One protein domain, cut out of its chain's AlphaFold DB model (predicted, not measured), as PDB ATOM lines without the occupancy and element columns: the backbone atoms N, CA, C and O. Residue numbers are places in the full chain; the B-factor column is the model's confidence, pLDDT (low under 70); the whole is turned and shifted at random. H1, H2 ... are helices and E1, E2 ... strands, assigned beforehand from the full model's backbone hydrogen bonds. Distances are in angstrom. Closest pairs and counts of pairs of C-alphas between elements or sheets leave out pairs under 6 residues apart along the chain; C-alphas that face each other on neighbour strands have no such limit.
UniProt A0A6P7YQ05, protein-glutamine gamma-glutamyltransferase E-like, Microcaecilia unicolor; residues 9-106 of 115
ATOM      1  N   GLN A   9      -9.539 -15.041  39.476       94.62
ATOM      2  CA  GLN A   9      -9.581 -16.399  38.926       94.62
ATOM      3  C   GLN A   9     -10.943 -17.065  39.121       94.62
ATOM      4  O   GLN A   9     -11.402 -17.798  38.248       94.62
ATOM      5  N   SER A  10     -11.578 -16.828  40.265       95.81
ATOM      6  CA  SER A  10     -12.900 -17.362  40.590       95.81
ATOM      7  C   SER A  10     -13.561 -16.541  41.695       95.81
ATOM      8  O   SER A  10     -12.941 -15.664  42.304       95.81
ATOM      9  N   TRP A  11     -14.838 -16.817  41.945       95.75
ATOM     10  CA  TRP A  11     -15.596 -16.232  43.042       95.75
ATOM     11  C   TRP A  11     -16.542 -17.262  43.663       95.75
ATOM     12  O   TRP A  11     -16.952 -18.218  43.005       95.75
ATOM     13  N   ASP A  12     -16.898 -17.046  44.925       96.25
ATOM     14  CA  ASP A  12     -17.918 -17.800  45.650       96.25
ATOM     15  C   ASP A  12     -18.977 -16.832  46.193       96.25
ATOM     16  O   ASP A  12     -18.658 -15.858  46.877       96.25
ATOM     17  N   PHE A  13     -20.242 -17.101  45.874       96.00
ATOM     18  CA  PHE A  13     -21.396 -16.336  46.342       96.00
ATOM     19  C   PHE A  13     -21.904 -16.775  47.715       96.00
ATOM     20  O   PHE A  13     -22.934 -16.268  48.150       96.00
ATOM     21  N   LEU A  14     -21.251 -17.732  48.380       96.38
ATOM     22  CA  LEU A  14     -21.617 -18.208  49.716       96.38
ATOM     23  C   LEU A  14     -23.113 -18.546  49.814       96.38
ATOM     24  O   LEU A  14     -23.806 -18.139  50.746       96.38
ATOM     25  N   TYR A  15     -23.619 -19.274  48.809       95.44
ATOM     26  CA  TYR A  15     -25.053 -19.474  48.572       95.44
ATOM     27  C   TYR A  15     -25.828 -19.889  49.823       95.44
ATOM     28  O   TYR A  15     -26.846 -19.279  50.125       95.44
ATOM     29  N   ASN A  16     -25.358 -20.897  50.562       95.56
ATOM     30  CA  ASN A  16     -26.065 -21.369  51.754       95.56
ATOM     31  C   ASN A  16     -26.114 -20.305  52.858       95.56
ATOM     32  O   ASN A  16     -27.164 -20.118  53.466       95.56
ATOM     33  N   GLU A  17     -25.009 -19.593  53.099       96.88
ATOM     34  CA  GLU A  17     -24.935 -18.548  54.127       96.88
ATOM     35  C   GLU A  17     -25.843 -17.374  53.764       96.88
ATOM     36  O   GLU A  17     -26.758 -17.042  54.517       96.88
ATOM     37  N   ASN A  18     -25.648 -16.802  52.574       97.50
ATOM     38  CA  ASN A  18     -26.422 -15.652  52.126       97.50
ATOM     39  C   ASN A  18     -27.906 -15.999  52.016       97.50
ATOM     40  O   ASN A  18     -28.755 -15.288  52.546       97.50
ATOM     41  N   ARG A  19     -28.265 -17.124  51.397       96.75
ATOM     42  CA  ARG A  19     -29.684 -17.457  51.228       96.75
ATOM     43  C   ARG A  19     -30.383 -17.790  52.542       96.75
ATOM     44  O   ARG A  19     -31.577 -17.527  52.674       96.75
ATOM     45  N   THR A  20     -29.665 -18.332  53.523       97.06
ATOM     46  CA  THR A  20     -30.212 -18.513  54.874       97.06
ATOM     47  C   THR A  20     -30.418 -17.160  55.551       97.06
ATOM     48  O   THR A  20     -31.521 -16.879  56.011       97.06
ATOM     49  N   ALA A  21     -29.406 -16.286  55.541       97.44
ATOM     50  CA  ALA A  21     -29.481 -14.957  56.153       97.44
ATOM     51  C   ALA A  21     -30.587 -14.076  55.545       97.44
ATOM     52  O   ALA A  21     -31.258 -13.334  56.258       97.44
ATOM     53  N   HIS A  22     -30.824 -14.203  54.240       95.62
ATOM     54  CA  HIS A  22     -31.841 -13.445  53.514       95.62
ATOM     55  C   HIS A  22     -33.211 -14.136  53.440       95.62
ATOM     56  O   HIS A  22     -34.108 -13.634  52.757       95.62
ATOM     57  N   ASN A  23     -33.413 -15.267  54.128       96.19
ATOM     58  CA  ASN A  23     -34.660 -16.040  54.088       96.19
ATOM     59  C   ASN A  23     -35.115 -16.337  52.645       96.19
ATOM     60  O   ASN A  23     -36.253 -16.058  52.252       96.19
ATOM     61  N   THR A  24     -34.177 -16.817  51.831       95.38
ATOM     62  CA  THR A  24     -34.329 -17.122  50.399       95.38
ATOM     63  C   THR A  24     -33.808 -18.530  50.058       95.38
ATOM     64  O   THR A  24     -33.718 -18.909  48.889       95.38
ATOM     65  N   ILE A  25     -33.462 -19.350  51.058       95.38
ATOM     66  CA  ILE A  25     -32.951 -20.721  50.864       95.38
ATOM     67  C   ILE A  25     -33.983 -21.662  50.222       95.38
ATOM     68  O   ILE A  25     -33.609 -22.598  49.525       95.38
ATOM     69  N   GLU A  26     -35.274 -21.366  50.368       94.62
ATOM     70  CA  GLU A  26     -36.369 -22.191  49.840       94.62
ATOM     71  C   GLU A  26     -36.614 -22.017  48.329       94.62
ATOM     72  O   GLU A  26     -37.268 -22.857  47.714       94.62
ATOM     73  N   TYR A  27     -36.086 -20.961  47.690       91.19
ATOM     74  CA  TYR A  27     -36.257 -20.777  46.243       91.19
ATOM     75  C   TYR A  27     -35.600 -21.913  45.439       91.19
ATOM     76  O   TYR A  27     -34.428 -22.245  45.621       91.19
ATOM     77  N   SER A  28     -36.317 -22.480  44.472       91.31
ATOM     78  CA  SER A  28     -35.760 -23.502  43.577       91.31
ATOM     79  C   SER A  28     -34.971 -22.856  42.429       91.31
ATOM     80  O   SER A  28     -35.399 -22.848  41.280       91.31
ATOM     81  N   THR A  29     -33.826 -22.246  42.749       90.12
ATOM     82  CA  THR A  29     -32.910 -21.635  41.772       90.12
ATOM     83  C   THR A  29     -31.449 -21.915  42.121       90.12
ATOM     84  O   THR A  29     -31.104 -22.162  43.281       90.12
ATOM     85  N   ARG A  30     -30.597 -21.889  41.090       88.19
ATOM     86  CA  ARG A  30     -29.130 -21.940  41.202       88.19
ATOM     87  C   ARG A  30     -28.503 -20.547  41.322       88.19
ATOM     88  O   ARG A  30     -27.301 -20.445  41.535       88.19
ATOM     89  N   GLU A  31     -29.300 -19.498  41.168       91.25
ATOM     90  CA  GLU A  31     -28.864 -18.106  41.270       91.25
ATOM     91  C   GLU A  31     -28.878 -17.627  42.723       91.25
ATOM     92  O   GLU A  31     -29.523 -18.216  43.601       91.25
ATOM     93  N   LEU A  32     -28.108 -16.575  43.001       93.19
ATOM     94  CA  LEU A  32     -28.078 -15.973  44.323       93.19
ATOM     95  C   LEU A  32     -29.309 -15.073  44.464       93.19
ATOM     96  O   LEU A  32     -29.461 -14.099  43.737       93.19
ATOM     97  N   VAL A  33     -30.166 -15.374  45.439       93.75
ATOM     98  CA  VAL A  33     -31.320 -14.529  45.766       93.75
ATOM     99  C   VAL A  33     -31.065 -13.855  47.106       93.75
ATOM    100  O   VAL A  33     -31.002 -14.527  48.136       93.75
ATOM    101  N   VAL A  34     -30.938 -12.533  47.097       94.44
ATOM    102  CA  VAL A  34     -30.737 -11.697  48.289       94.44
ATOM    103  C   VAL A  34     -31.825 -10.633  48.369       94.44
ATOM    104  O   VAL A  34     -32.499 -10.323  47.389       94.44
ATOM    105  N   ARG A  35     -32.016 -10.079  49.561       93.50
ATOM    106  CA  ARG A  35     -32.946  -8.975  49.812       93.50
ATOM    107  C   ARG A  35     -32.160  -7.678  49.942       93.50
ATOM    108  O   ARG A  35     -31.096  -7.658  50.550       93.50
ATOM    109  N   ARG A  36     -32.696  -6.603  49.363       92.94
ATOM    110  CA  ARG A  36     -32.115  -5.255  49.438       92.94
ATOM    111  C   ARG A  36     -31.924  -4.787  50.885       92.94
ATOM    112  O   ARG A  36     -32.674  -5.219  51.753       92.94
ATOM    113  N   ALA A  37     -30.996  -3.855  51.109       92.44
ATOM    114  CA  ALA A  37     -30.595  -3.311  52.419       92.44
ATOM    115  C   ALA A  37     -29.930  -4.297  53.392       92.44
ATOM    116  O   ALA A  37     -29.185  -3.858  54.268       92.44
ATOM    117  N   ASP A  38     -30.130  -5.599  53.220       93.06
ATOM    118  CA  ASP A  38     -29.425  -6.610  53.992       93.06
ATOM    119  C   ASP A  38     -28.051  -6.896  53.346       93.06
ATOM    120  O   ASP A  38     -27.944  -6.988  52.118       93.06
ATOM    121  N   PRO A  39     -26.969  -7.001  54.137       95.25
ATOM    122  CA  PRO A  39     -25.641  -7.302  53.618       95.25
ATOM    123  C   PRO A  39     -25.516  -8.771  53.196       95.25
ATOM    124  O   PRO A  39     -25.880  -9.668  53.955       95.25
ATOM    125  N   PHE A  40     -24.882  -9.014  52.049       96.31
ATOM    126  CA  PHE A  40     -24.478 -10.348  51.595       96.31
ATOM    127  C   PHE A  40     -22.972 -10.403  51.347       96.31
ATOM    128  O   PHE A  40     -22.324  -9.380  51.120       96.31
ATOM    129  N   LYS A  41     -22.391 -11.598  51.401       96.50
ATOM    130  CA  LYS A  41     -20.944 -11.797  51.263       96.50
ATOM    131  C   LYS A  41     -20.583 -12.491  49.960       96.50
ATOM    132  O   LYS A  41     -21.280 -13.399  49.525       96.50
ATOM    133  N   ILE A  42     -19.446 -12.131  49.390       96.38
ATOM    134  CA  ILE A  42     -18.803 -12.893  48.320       96.38
ATOM    135  C   ILE A  42     -17.336 -13.115  48.668       96.38
ATOM    136  O   ILE A  42     -16.738 -12.309  49.380       96.38
ATOM    137  N   ILE A  43     -16.740 -14.176  48.141       95.69
ATOM    138  CA  ILE A  43     -15.294 -14.393  48.191       95.69
ATOM    139  C   ILE A  43     -14.759 -14.249  46.777       95.69
ATOM    140  O   ILE A  43     -15.224 -14.929  45.869       95.69
ATOM    141  N   LEU A  44     -13.773 -13.379  46.593       95.12
ATOM    142  CA  LEU A  44     -13.022 -13.263  45.347       95.12
ATOM    143  C   LEU A  44     -11.686 -13.990  45.504       95.12
ATOM    144  O   LEU A  44     -11.005 -13.803  46.513       95.12
ATOM    145  N   VAL A  45     -11.312 -14.804  44.519       95.00
ATOM    146  CA  VAL A  45     -10.033 -15.525  44.472       95.00
ATOM    147  C   VAL A  45      -9.181 -14.947  43.353       95.00
ATOM    148  O   VAL A  45      -9.645 -14.796  42.223       95.00
ATOM    149  N   PHE A  46      -7.927 -14.641  43.658       93.50
ATOM    150  CA  PHE A  46      -7.000 -13.935  42.787       93.50
ATOM    151  C   PHE A  46      -5.847 -14.838  42.345       93.50
ATOM    152  O   PHE A  46      -5.501 -15.823  43.003       93.50
ATOM    153  N   ASN A  47      -5.234 -14.484  41.215       92.62
ATOM    154  CA  ASN A  47      -4.070 -15.182  40.662       92.62
ATOM    155  C   ASN A  47      -2.780 -14.980  41.464       92.62
ATOM    156  O   ASN A  47      -1.844 -15.766  41.325       92.62
ATOM    157  N   VAL A  48      -2.728 -13.934  42.281       89.56
ATOM    158  CA  VAL A  48      -1.599 -13.587  43.141       89.56
ATOM    159  C   VAL A  48      -2.104 -13.233  44.534       89.56
ATOM    160  O   VAL A  48      -3.296 -12.957  44.700       89.56
ATOM    161  N   PRO A  49      -1.228 -13.234  45.550       88.88
ATOM    162  CA  PRO A  49      -1.605 -12.741  46.856       88.88
ATOM    163  C   PRO A  49      -2.062 -11.284  46.829       88.88
ATOM    164  O   PRO A  49      -1.437 -10.464  46.160       88.88
ATOM    165  N   ILE A  50      -3.120 -10.961  47.576       83.12
ATOM    166  CA  ILE A  50      -3.684  -9.607  47.618       83.12
ATOM    167  C   ILE A  50      -3.710  -9.055  49.041       83.12
ATOM    168  O   ILE A  50      -4.053  -9.757  49.991       83.12
ATOM    169  N   GLN A  51      -3.351  -7.781  49.197       73.81
ATOM    170  CA  GLN A  51      -3.384  -7.102  50.500       73.81
ATOM    171  C   GLN A  51      -4.339  -5.910  50.512       73.81
ATOM    172  O   GLN A  51      -5.119  -5.761  51.449       73.81
ATOM    173  N   SER A  52      -4.313  -5.074  49.472       73.12
ATOM    174  CA  SER A  52      -5.060  -3.811  49.462       73.12
ATOM    175  C   SER A  52      -5.555  -3.397  48.078       73.12
ATOM    176  O   SER A  52      -5.679  -2.205  47.826       73.12
ATOM    177  N   GLU A  53      -5.823  -4.359  47.195       78.69
ATOM    178  CA  GLU A  53      -6.245  -4.081  45.818       78.69
ATOM    179  C   GLU A  53      -7.469  -3.157  45.744       78.69
ATOM    180  O   GLU A  53      -8.421  -3.277  46.531       78.69
ATOM    181  N   ASP A  54      -7.437  -2.258  44.760       86.81
ATOM    182  CA  ASP A  54      -8.535  -1.352  44.442       86.81
ATOM    183  C   ASP A  54      -9.588  -2.098  43.618       86.81
ATOM    184  O   ASP A  54      -9.532  -2.191  42.391       86.81
ATOM    185  N   ILE A  55     -10.574  -2.660  44.315       90.50
ATOM    186  CA  ILE A  55     -11.665  -3.414  43.698       90.50
ATOM    187  C   ILE A  55     -12.854  -2.479  43.490       90.50
ATOM    188  O   ILE A  55     -13.356  -1.883  44.442       90.50
ATOM    189  N   THR A  56     -13.336  -2.378  42.251       94.00
ATOM    190  CA  THR A  56     -14.551  -1.626  41.914       94.00
ATOM    191  C   THR A  56     -15.636  -2.566  41.416       94.00
ATOM    192  O   THR A  56     -15.429  -3.345  40.489       94.00
ATOM    193  N   PHE A  57     -16.811  -2.461  42.023       94.62
ATOM    194  CA  PHE A  57     -18.011  -3.182  41.642       94.62
ATOM    195  C   PHE A  57     -18.847  -2.347  40.689       94.62
ATOM    196  O   PHE A  57     -18.923  -1.125  40.799       94.62
ATOM    197  N   THR A  58     -19.498  -3.032  39.756       95.25
ATOM    198  CA  THR A  58     -20.514  -2.447  38.889       95.25
ATOM    199  C   THR A  58     -21.741  -3.341  38.925       95.25
ATOM    200  O   THR A  58     -21.656  -4.509  38.559       95.25
ATOM    201  N   VAL A  59     -22.877  -2.790  39.337       93.62
ATOM    202  CA  VAL A  59     -24.175  -3.477  39.334       93.62
ATOM    203  C   VAL A  59     -25.056  -2.882  38.248       93.62
ATOM    204  O   VAL A  59     -25.069  -1.663  38.058       93.62
ATOM    205  N   LYS A  60     -25.754  -3.742  37.504       93.75
ATOM    206  CA  LYS A  60     -26.614  -3.379  36.372       93.75
ATOM    207  C   LYS A  60     -27.874  -4.231  36.401       93.75
ATOM    208  O   LYS A  60     -27.786  -5.417  36.683       93.75
ATOM    209  N   THR A  61     -29.012  -3.641  36.064       89.81
ATOM    210  CA  THR A  61     -30.289  -4.349  35.882       89.81
ATOM    211  C   THR A  61     -31.049  -3.754  34.695       89.81
ATOM    212  O   THR A  61     -30.914  -2.564  34.388       89.81
ATOM    213  N   GLY A  62     -31.834  -4.587  34.010       88.25
ATOM    214  CA  GLY A  62     -32.644  -4.195  32.860       88.25
ATOM    215  C   GLY A  62     -31.862  -3.974  31.550       88.25
ATOM    216  O   GLY A  62     -30.631  -4.010  31.519       88.25
ATOM    217  N   PRO A  63     -32.578  -3.738  30.434       89.75
ATOM    218  CA  PRO A  63     -31.991  -3.660  29.091       89.75
ATOM    219  C   PRO A  63     -31.241  -2.349  28.798       89.75
ATOM    220  O   PRO A  63     -30.455  -2.294  27.857       89.75
ATOM    221  N   ALA A  64     -31.483  -1.291  29.579       91.56
ATOM    222  CA  ALA A  64     -30.871   0.029  29.402       91.56
ATOM    223  C   ALA A  64     -30.423   0.625  30.755       91.56
ATOM    224  O   ALA A  64     -31.018   1.595  31.234       91.56
ATOM    225  N   PRO A  65     -29.401   0.038  31.408       92.62
ATOM    226  CA  PRO A  65     -28.994   0.438  32.746       92.62
ATOM    227  C   PRO A  65     -28.341   1.828  32.748       92.62
ATOM    228  O   PRO A  65     -27.348   2.067  32.063       92.62
ATOM    229  N   SER A  66     -28.866   2.747  33.562       93.69
ATOM    230  CA  SER A  66     -28.292   4.079  33.788       93.69
ATOM    231  C   SER A  66     -28.264   4.469  35.270       93.69
ATOM    232  O   SER A  66     -29.053   3.963  36.077       93.69
ATOM    233  N   VAL A  67     -27.347   5.380  35.621       92.12
ATOM    234  CA  VAL A  67     -27.240   5.947  36.980       92.12
ATOM    235  C   VAL A  67     -28.487   6.767  37.313       92.12
ATOM    236  O   VAL A  67     -29.011   6.675  38.419       92.12
ATOM    237  N   HIS A  68     -29.006   7.520  36.338       89.56
ATOM    238  CA  HIS A  68     -30.198   8.352  36.503       89.56
ATOM    239  C   HIS A  68     -31.432   7.527  36.889       89.56
ATOM    240  O   HIS A  68     -32.190   7.911  37.774       89.56
ATOM    241  N   THR A  69     -31.594   6.356  36.270       89.50
ATOM    242  CA  THR A  69     -32.702   5.429  36.538       89.50
ATOM    243  C   THR A  69     -32.425   4.471  37.700       89.50
ATOM    244  O   THR A  69     -33.221   3.568  37.923       89.50
ATOM    245  N   LYS A  70     -31.315   4.631  38.440       88.62
ATOM    246  CA  LYS A  70     -30.899   3.751  39.558       88.62
ATOM    247  C   LYS A  70     -30.753   2.263  39.191       88.62
ATOM    248  O   LYS A  70     -30.752   1.393  40.055       88.62
ATOM    249  N   THR A  71     -30.581   1.979  37.905       92.25
ATOM    250  CA  THR A  71     -30.370   0.633  37.332       92.25
ATOM    251  C   THR A  71     -28.894   0.335  37.034       92.25
ATOM    252  O   THR A  71     -28.571  -0.735  36.532       92.25
ATOM    253  N   LEU A  72     -28.001   1.294  37.295       93.50
ATOM    254  CA  LEU A  72     -26.546   1.170  37.211       93.50
ATOM    255  C   LEU A  72     -25.935   1.840  38.442       93.50
ATOM    256  O   LEU A  72     -26.237   3.002  38.715       93.50
ATOM    257  N   ALA A  73     -25.036   1.150  39.136       93.31
ATOM    258  CA  ALA A  73     -24.191   1.767  40.152       93.31
ATOM    259  C   ALA A  73     -22.761   1.234  40.068       93.31
ATOM    260  O   ALA A  73     -22.536   0.067  39.748       93.31
ATOM    261  N   MET A  74     -21.804   2.112  40.359       95.19
ATOM    262  CA  MET A  74     -20.383   1.794  40.461       95.19
ATOM    263  C   MET A  74     -19.891   2.242  41.831       95.19
ATOM    264  O   MET A  74     -20.176   3.365  42.244       95.19
ATOM    265  N   PHE A  75     -19.194   1.366  42.543       94.06
ATOM    266  CA  PHE A  75     -18.727   1.628  43.903       94.06
ATOM    267  C   PHE A  75     -17.492   0.786  44.210       94.06
ATOM    268  O   PHE A  75     -17.377  -0.351  43.754       94.06
ATOM    269  N   SER A  76     -16.554   1.345  44.968       94.19
ATOM    270  CA  SER A  76     -15.286   0.682  45.290       94.19
ATOM    271  C   SER A  76     -15.325   0.040  46.674       94.19
ATOM    272  O   SER A  76     -16.035   0.502  47.567       94.19
ATOM    273  N   ALA A  77     -14.554  -1.030  46.849       93.00
ATOM    274  CA  ALA A  77     -14.419  -1.718  48.120       93.00
ATOM    275  C   ALA A  77     -13.600  -0.878  49.114       93.00
ATOM    276  O   ALA A  77     -12.448  -0.531  48.854       93.00
ATOM    277  N   SER A  78     -14.171  -0.578  50.278       91.81
ATOM    278  CA  SER A  78     -13.547   0.210  51.348       91.81
ATOM    279  C   SER A  78     -13.229  -0.646  52.578       91.81
ATOM    280  O   SER A  78     -13.611  -1.808  52.668       91.81
ATOM    281  N   SER A  79     -12.476  -0.100  53.535       88.31
ATOM    282  CA  SER A  79     -12.229  -0.742  54.844       88.31
ATOM    283  C   SER A  79     -13.348  -0.499  55.866       88.31
ATOM    284  O   SER A  79     -13.358  -1.121  56.922       88.31
ATOM    285  N   ALA A  80     -14.280   0.406  55.566       86.06
ATOM    286  CA  ALA A  80     -15.404   0.768  56.423       86.06
ATOM    287  C   ALA A  80     -16.707   0.783  55.620       86.06
ATOM    288  O   ALA A  80     -16.676   0.917  54.394       86.06
ATOM    289  N   SER A  81     -17.840   0.657  56.308       81.44
ATOM    290  CA  SER A  81     -19.164   0.732  55.691       81.44
ATOM    291  C   SER A  81     -19.416   2.090  55.033       81.44
ATOM    292  O   SER A  81     -18.970   3.135  55.508       81.44
ATOM    293  N   GLY A  82     -20.134   2.055  53.908       80.25
ATOM    294  CA  GLY A  82     -20.571   3.248  53.188       80.25
ATOM    295  C   GLY A  82     -21.880   3.829  53.730       80.25
ATOM    296  O   GLY A  82     -22.384   3.436  54.781       80.25
ATOM    297  N   ASN A  83     -22.457   4.770  52.981       83.69
ATOM    298  CA  ASN A  83     -23.761   5.355  53.285       83.69
ATOM    299  C   ASN A  83     -24.887   4.336  53.016       83.69
ATOM    300  O   ASN A  83     -24.929   3.739  51.940       83.69
ATOM    301  N   ILE A  84     -25.829   4.201  53.955       82.62
ATOM    302  CA  ILE A  84     -26.994   3.299  53.869       82.62
ATOM    303  C   ILE A  84     -27.900   3.551  52.649       82.62
ATOM    304  O   ILE A  84     -28.622   2.659  52.215       82.62
ATOM    305  N   ASN A  85     -27.853   4.759  52.081       87.75
ATOM    306  CA  ASN A  85     -28.629   5.161  50.904       87.75
ATOM    307  C   ASN A  85     -27.891   4.886  49.584       87.75
ATOM    308  O   ASN A  85     -28.308   5.357  48.529       87.75
ATOM    309  N   SER A  86     -26.771   4.163  49.627       90.50
ATOM    310  CA  SER A  86     -25.952   3.847  48.458       90.50
ATOM    311  C   SER A  86     -25.485   2.400  48.477       90.50
ATOM    312  O   SER A  86     -25.446   1.757  49.524       90.50
ATOM    313  N   TRP A  87     -25.097   1.898  47.308       94.25
ATOM    314  CA  TRP A  87     -24.364   0.643  47.239       94.25
ATOM    315  C   TRP A  87     -23.019   0.783  47.950       94.25
ATOM    316  O   TRP A  87     -22.327   1.790  47.788       94.25
ATOM    317  N   SER A  88     -22.639  -0.232  48.717       95.19
ATOM    318  CA  SER A  88     -21.345  -0.275  49.393       95.19
ATOM    319  C   SER A  88     -20.731  -1.667  49.333       95.19
ATOM    320  O   SER A  88     -21.443  -2.668  49.268       95.19
ATOM    321  N   ALA A  89     -19.399  -1.711  49.335       95.50
ATOM    322  CA  ALA A  89     -18.603  -2.926  49.437       95.50
ATOM    323  C   ALA A  89     -17.561  -2.727  50.538       95.50
ATOM    324  O   ALA A  89     -16.786  -1.774  50.491       95.50
ATOM    325  N   VAL A  90     -17.521  -3.626  51.514       94.81
ATOM    326  CA  VAL A  90     -16.564  -3.591  52.622       94.81
ATOM    327  C   VAL A  90     -15.637  -4.790  52.516       94.81
ATOM    328  O   VAL A  90     -16.093  -5.933  52.452       94.81
ATOM    329  N   ARG A  91     -14.330  -4.528  52.510       92.38
ATOM    330  CA  ARG A  91     -13.292  -5.559  52.562       92.38
ATOM    331  C   ARG A  91     -13.304  -6.212  53.941       92.38
ATOM    332  O   ARG A  91     -13.144  -5.537  54.955       92.38
ATOM    333  N   GLY A  92     -13.526  -7.518  53.958       87.75
ATOM    334  CA  GLY A  92     -13.410  -8.363  55.136       87.75
ATOM    335  C   GLY A  92     -12.005  -8.945  55.275       87.75
ATOM    336  O   GLY A  92     -11.021  -8.373  54.811       87.75
ATOM    337  N   GLN A  93     -11.919 -10.109  55.918       79.56
ATOM    338  CA  GLN A  93     -10.664 -10.847  56.036       79.56
ATOM    339  C   GLN A  93     -10.127 -11.233  54.650       79.56
ATOM    340  O   GLN A  93     -10.873 -11.730  53.799       79.56
ATOM    341  N   SER A  94      -8.830 -11.015  54.445       77.81
ATOM    342  CA  SER A  94      -8.076 -11.526  53.306       77.81
ATOM    343  C   SER A  94      -7.245 -12.737  53.727       77.81
ATOM    344  O   SER A  94      -6.590 -12.732  54.771       77.81
ATOM    345  N   GLY A  95      -7.298 -13.795  52.920       79.62
ATOM    346  CA  GLY A  95      -6.347 -14.900  52.979       79.62
ATOM    347  C   GLY A  95      -5.083 -14.574  52.187       79.62
ATOM    348  O   GLY A  95      -4.776 -13.412  51.930       79.62
ATOM    349  N   SER A  96      -4.346 -15.604  51.758       83.50
ATOM    350  CA  SER A  96      -3.178 -15.396  50.896       83.50
ATOM    351  C   SER A  96      -3.596 -14.809  49.550       83.50
ATOM    352  O   SER A  96      -3.113 -13.745  49.199       83.50
ATOM    353  N   ASN A  97      -4.520 -15.450  48.831       91.19
ATOM    354  CA  ASN A  97      -4.976 -15.057  47.491       91.19
ATOM    355  C   ASN A  97      -6.500 -14.892  47.387       91.19
ATOM    356  O   ASN A  97      -7.056 -14.972  46.294       91.19
ATOM    357  N   ASN A  98      -7.194 -14.710  48.508       92.75
ATOM    358  CA  ASN A  98      -8.636 -14.503  48.517       92.75
ATOM    359  C   ASN A  98      -9.022 -13.319  49.403       92.75
ATOM    360  O   ASN A  98      -8.278 -12.926  50.303       92.75
ATOM    361  N   MET A  99     -10.186 -12.742  49.130       93.00
ATOM    362  CA  MET A  99     -10.746 -11.661  49.931       93.00
ATOM    363  C   MET A  99     -12.255 -11.791  50.002       93.00
ATOM    364  O   MET A  99     -12.939 -11.865  48.978       93.00
ATOM    365  N   THR A 100     -12.762 -11.787  51.229       94.50
ATOM    366  CA  THR A 100     -14.194 -11.681  51.485       94.50
ATOM    367  C   THR A 100     -14.621 -10.230  51.321       94.50
ATOM    368  O   THR A 100     -14.013  -9.332  51.903       94.50
ATOM    369  N   ILE A 101     -15.682  -9.993  50.560       95.19
ATOM    370  CA  ILE A 101     -16.306  -8.684  50.382       95.19
ATOM    371  C   ILE A 101     -17.744  -8.769  50.878       95.19
ATOM    372  O   ILE A 101     -18.503  -9.631  50.439       95.19
ATOM    373  N   THR A 102     -18.127  -7.858  51.763       96.25
ATOM    374  CA  THR A 102     -19.521  -7.674  52.175       96.25
ATOM    375  C   THR A 102     -20.136  -6.570  51.332       96.25
ATOM    376  O   THR A 102     -19.653  -5.439  51.367       96.25
ATOM    377  N   ILE A 103     -21.186  -6.880  50.579       95.88
ATOM    378  CA  ILE A 103     -21.895  -5.941  49.711       95.88
ATOM    379  C   ILE A 103     -23.258  -5.627  50.326       95.88
ATOM    380  O   ILE A 103     -23.975  -6.527  50.759       95.88
ATOM    381  N   THR A 104     -23.631  -4.352  50.320       95.50
ATOM    382  CA  THR A 104     -24.951  -3.892  50.764       95.50
ATOM    383  C   THR A 104     -25.549  -2.984  49.699       95.50
ATOM    384  O   THR A 104     -24.908  -2.022  49.268       95.50
ATOM    385  N   SER A 105     -26.776  -3.282  49.273       93.88
ATOM    386  CA  SER A 105     -27.553  -2.402  48.395       93.88
ATOM    387  C   SER A 105     -28.311  -1.351  49.218       93.88
ATOM    388  O   SER A 105     -28.627  -1.610  50.379       93.88
ATOM    389  N   PRO A 106     -28.715  -0.214  48.630       92.75
ATOM    390  CA  PRO A 106     -29.647   0.685  49.297       92.75
ATOM    391  C   PRO A 106     -31.035   0.038  49.443       92.75
ATOM    392  O   PRO A 106     -31.383  -0.909  48.726       92.75
TER     393      PRO A 106
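What this domain is: This is residues 9 to 106 of the 115 residues of the protein "protein-glutamine gamma-glutamyltransferase E-like" of Microcaecilia unicolor (UniProt A0A6P7YQ05). One sheet of six strands curls like part of a barrel, an open trough with E1 at one edge and E3 at the other, and the short helix H1 only grazes it at E2. The hairpin of E5 and E6 lies between E1 and E2 on one side of the trough and the hairpin of E3 and E4 on the other. The printed part has 98 residues, with the named elements E1, H1, E2, E3, E4, E5 and E6 along the chain; the sheet is mixed, in the order E1, E2, E6, E5, E4, E3. The class is mostly strand, though under half of the residues are in named elements. The whole is compact and rounded, with a radius of gyration of the C-alphas of 14.1 A and spans of 36 by 34 by 25 A.

Where its parts are: E1, residues 9 to 12, begins at C-alpha 9 at (-9.581, -16.399, 38.926) and is 10.8 A long. H1, residues 15 to 21, is 9.9 A long. E2, residues 40 to 46, begins at C-alpha 40 at (-24.478, -10.348, 51.595) and is 19.9 A long. E3, residues 56 to 60, measures 13.4 A, and E4, residues 72 to 78, measures 19.2 A. E5, residues 88 to 94, is 17.8 A long. E6, residues 98 to 104, is 19.6 A long and ends at C-alpha 104 at (-24.951, -3.892, 50.764).

How they stand to each other: E1 and E3 are the edge strands of the strongly twisted sheet, and they are apart. E1 and E2 are antiparallel at 160 degrees, with N 12 and O 43 within hydrogen-bond range at 2.9 A. E2 and E6 are antiparallel at 151 degrees, with N 101 and O 42 at 2.8 A. E6 and E5, a hairpin, are antiparallel at 154 degrees, with N 90 and O 102 at 2.8 A. E5 and E4 are parallel at 37 degrees, with N 91 and O 78 at 2.8 A. E4 and E3, a hairpin, are antiparallel at 155 degrees, with N 57 and O 75 at 2.8 A. The pairing of E4 is staggered: residues 72 to 76 pair with E3, and 77 to 78 with E5. H1 is on the sheet but only grazes it; the closest C-alphas of H1 and E2 are those of Asn 18 and Phe 40, 5.7 A apart. In H1 every O i to N i+4 pair is within hydrogen-bond range.

The domain as a whole: The two C-alphas farthest apart, those of Thr 69 and Ser 96, are 38.9 A apart. The printed part has no cut. The links from H1 to E2, 18 residues, and from E3 to E4, 11 residues, are long. The mean pLDDT of the printed part of this model is 91.6, and no printed residue is under 70.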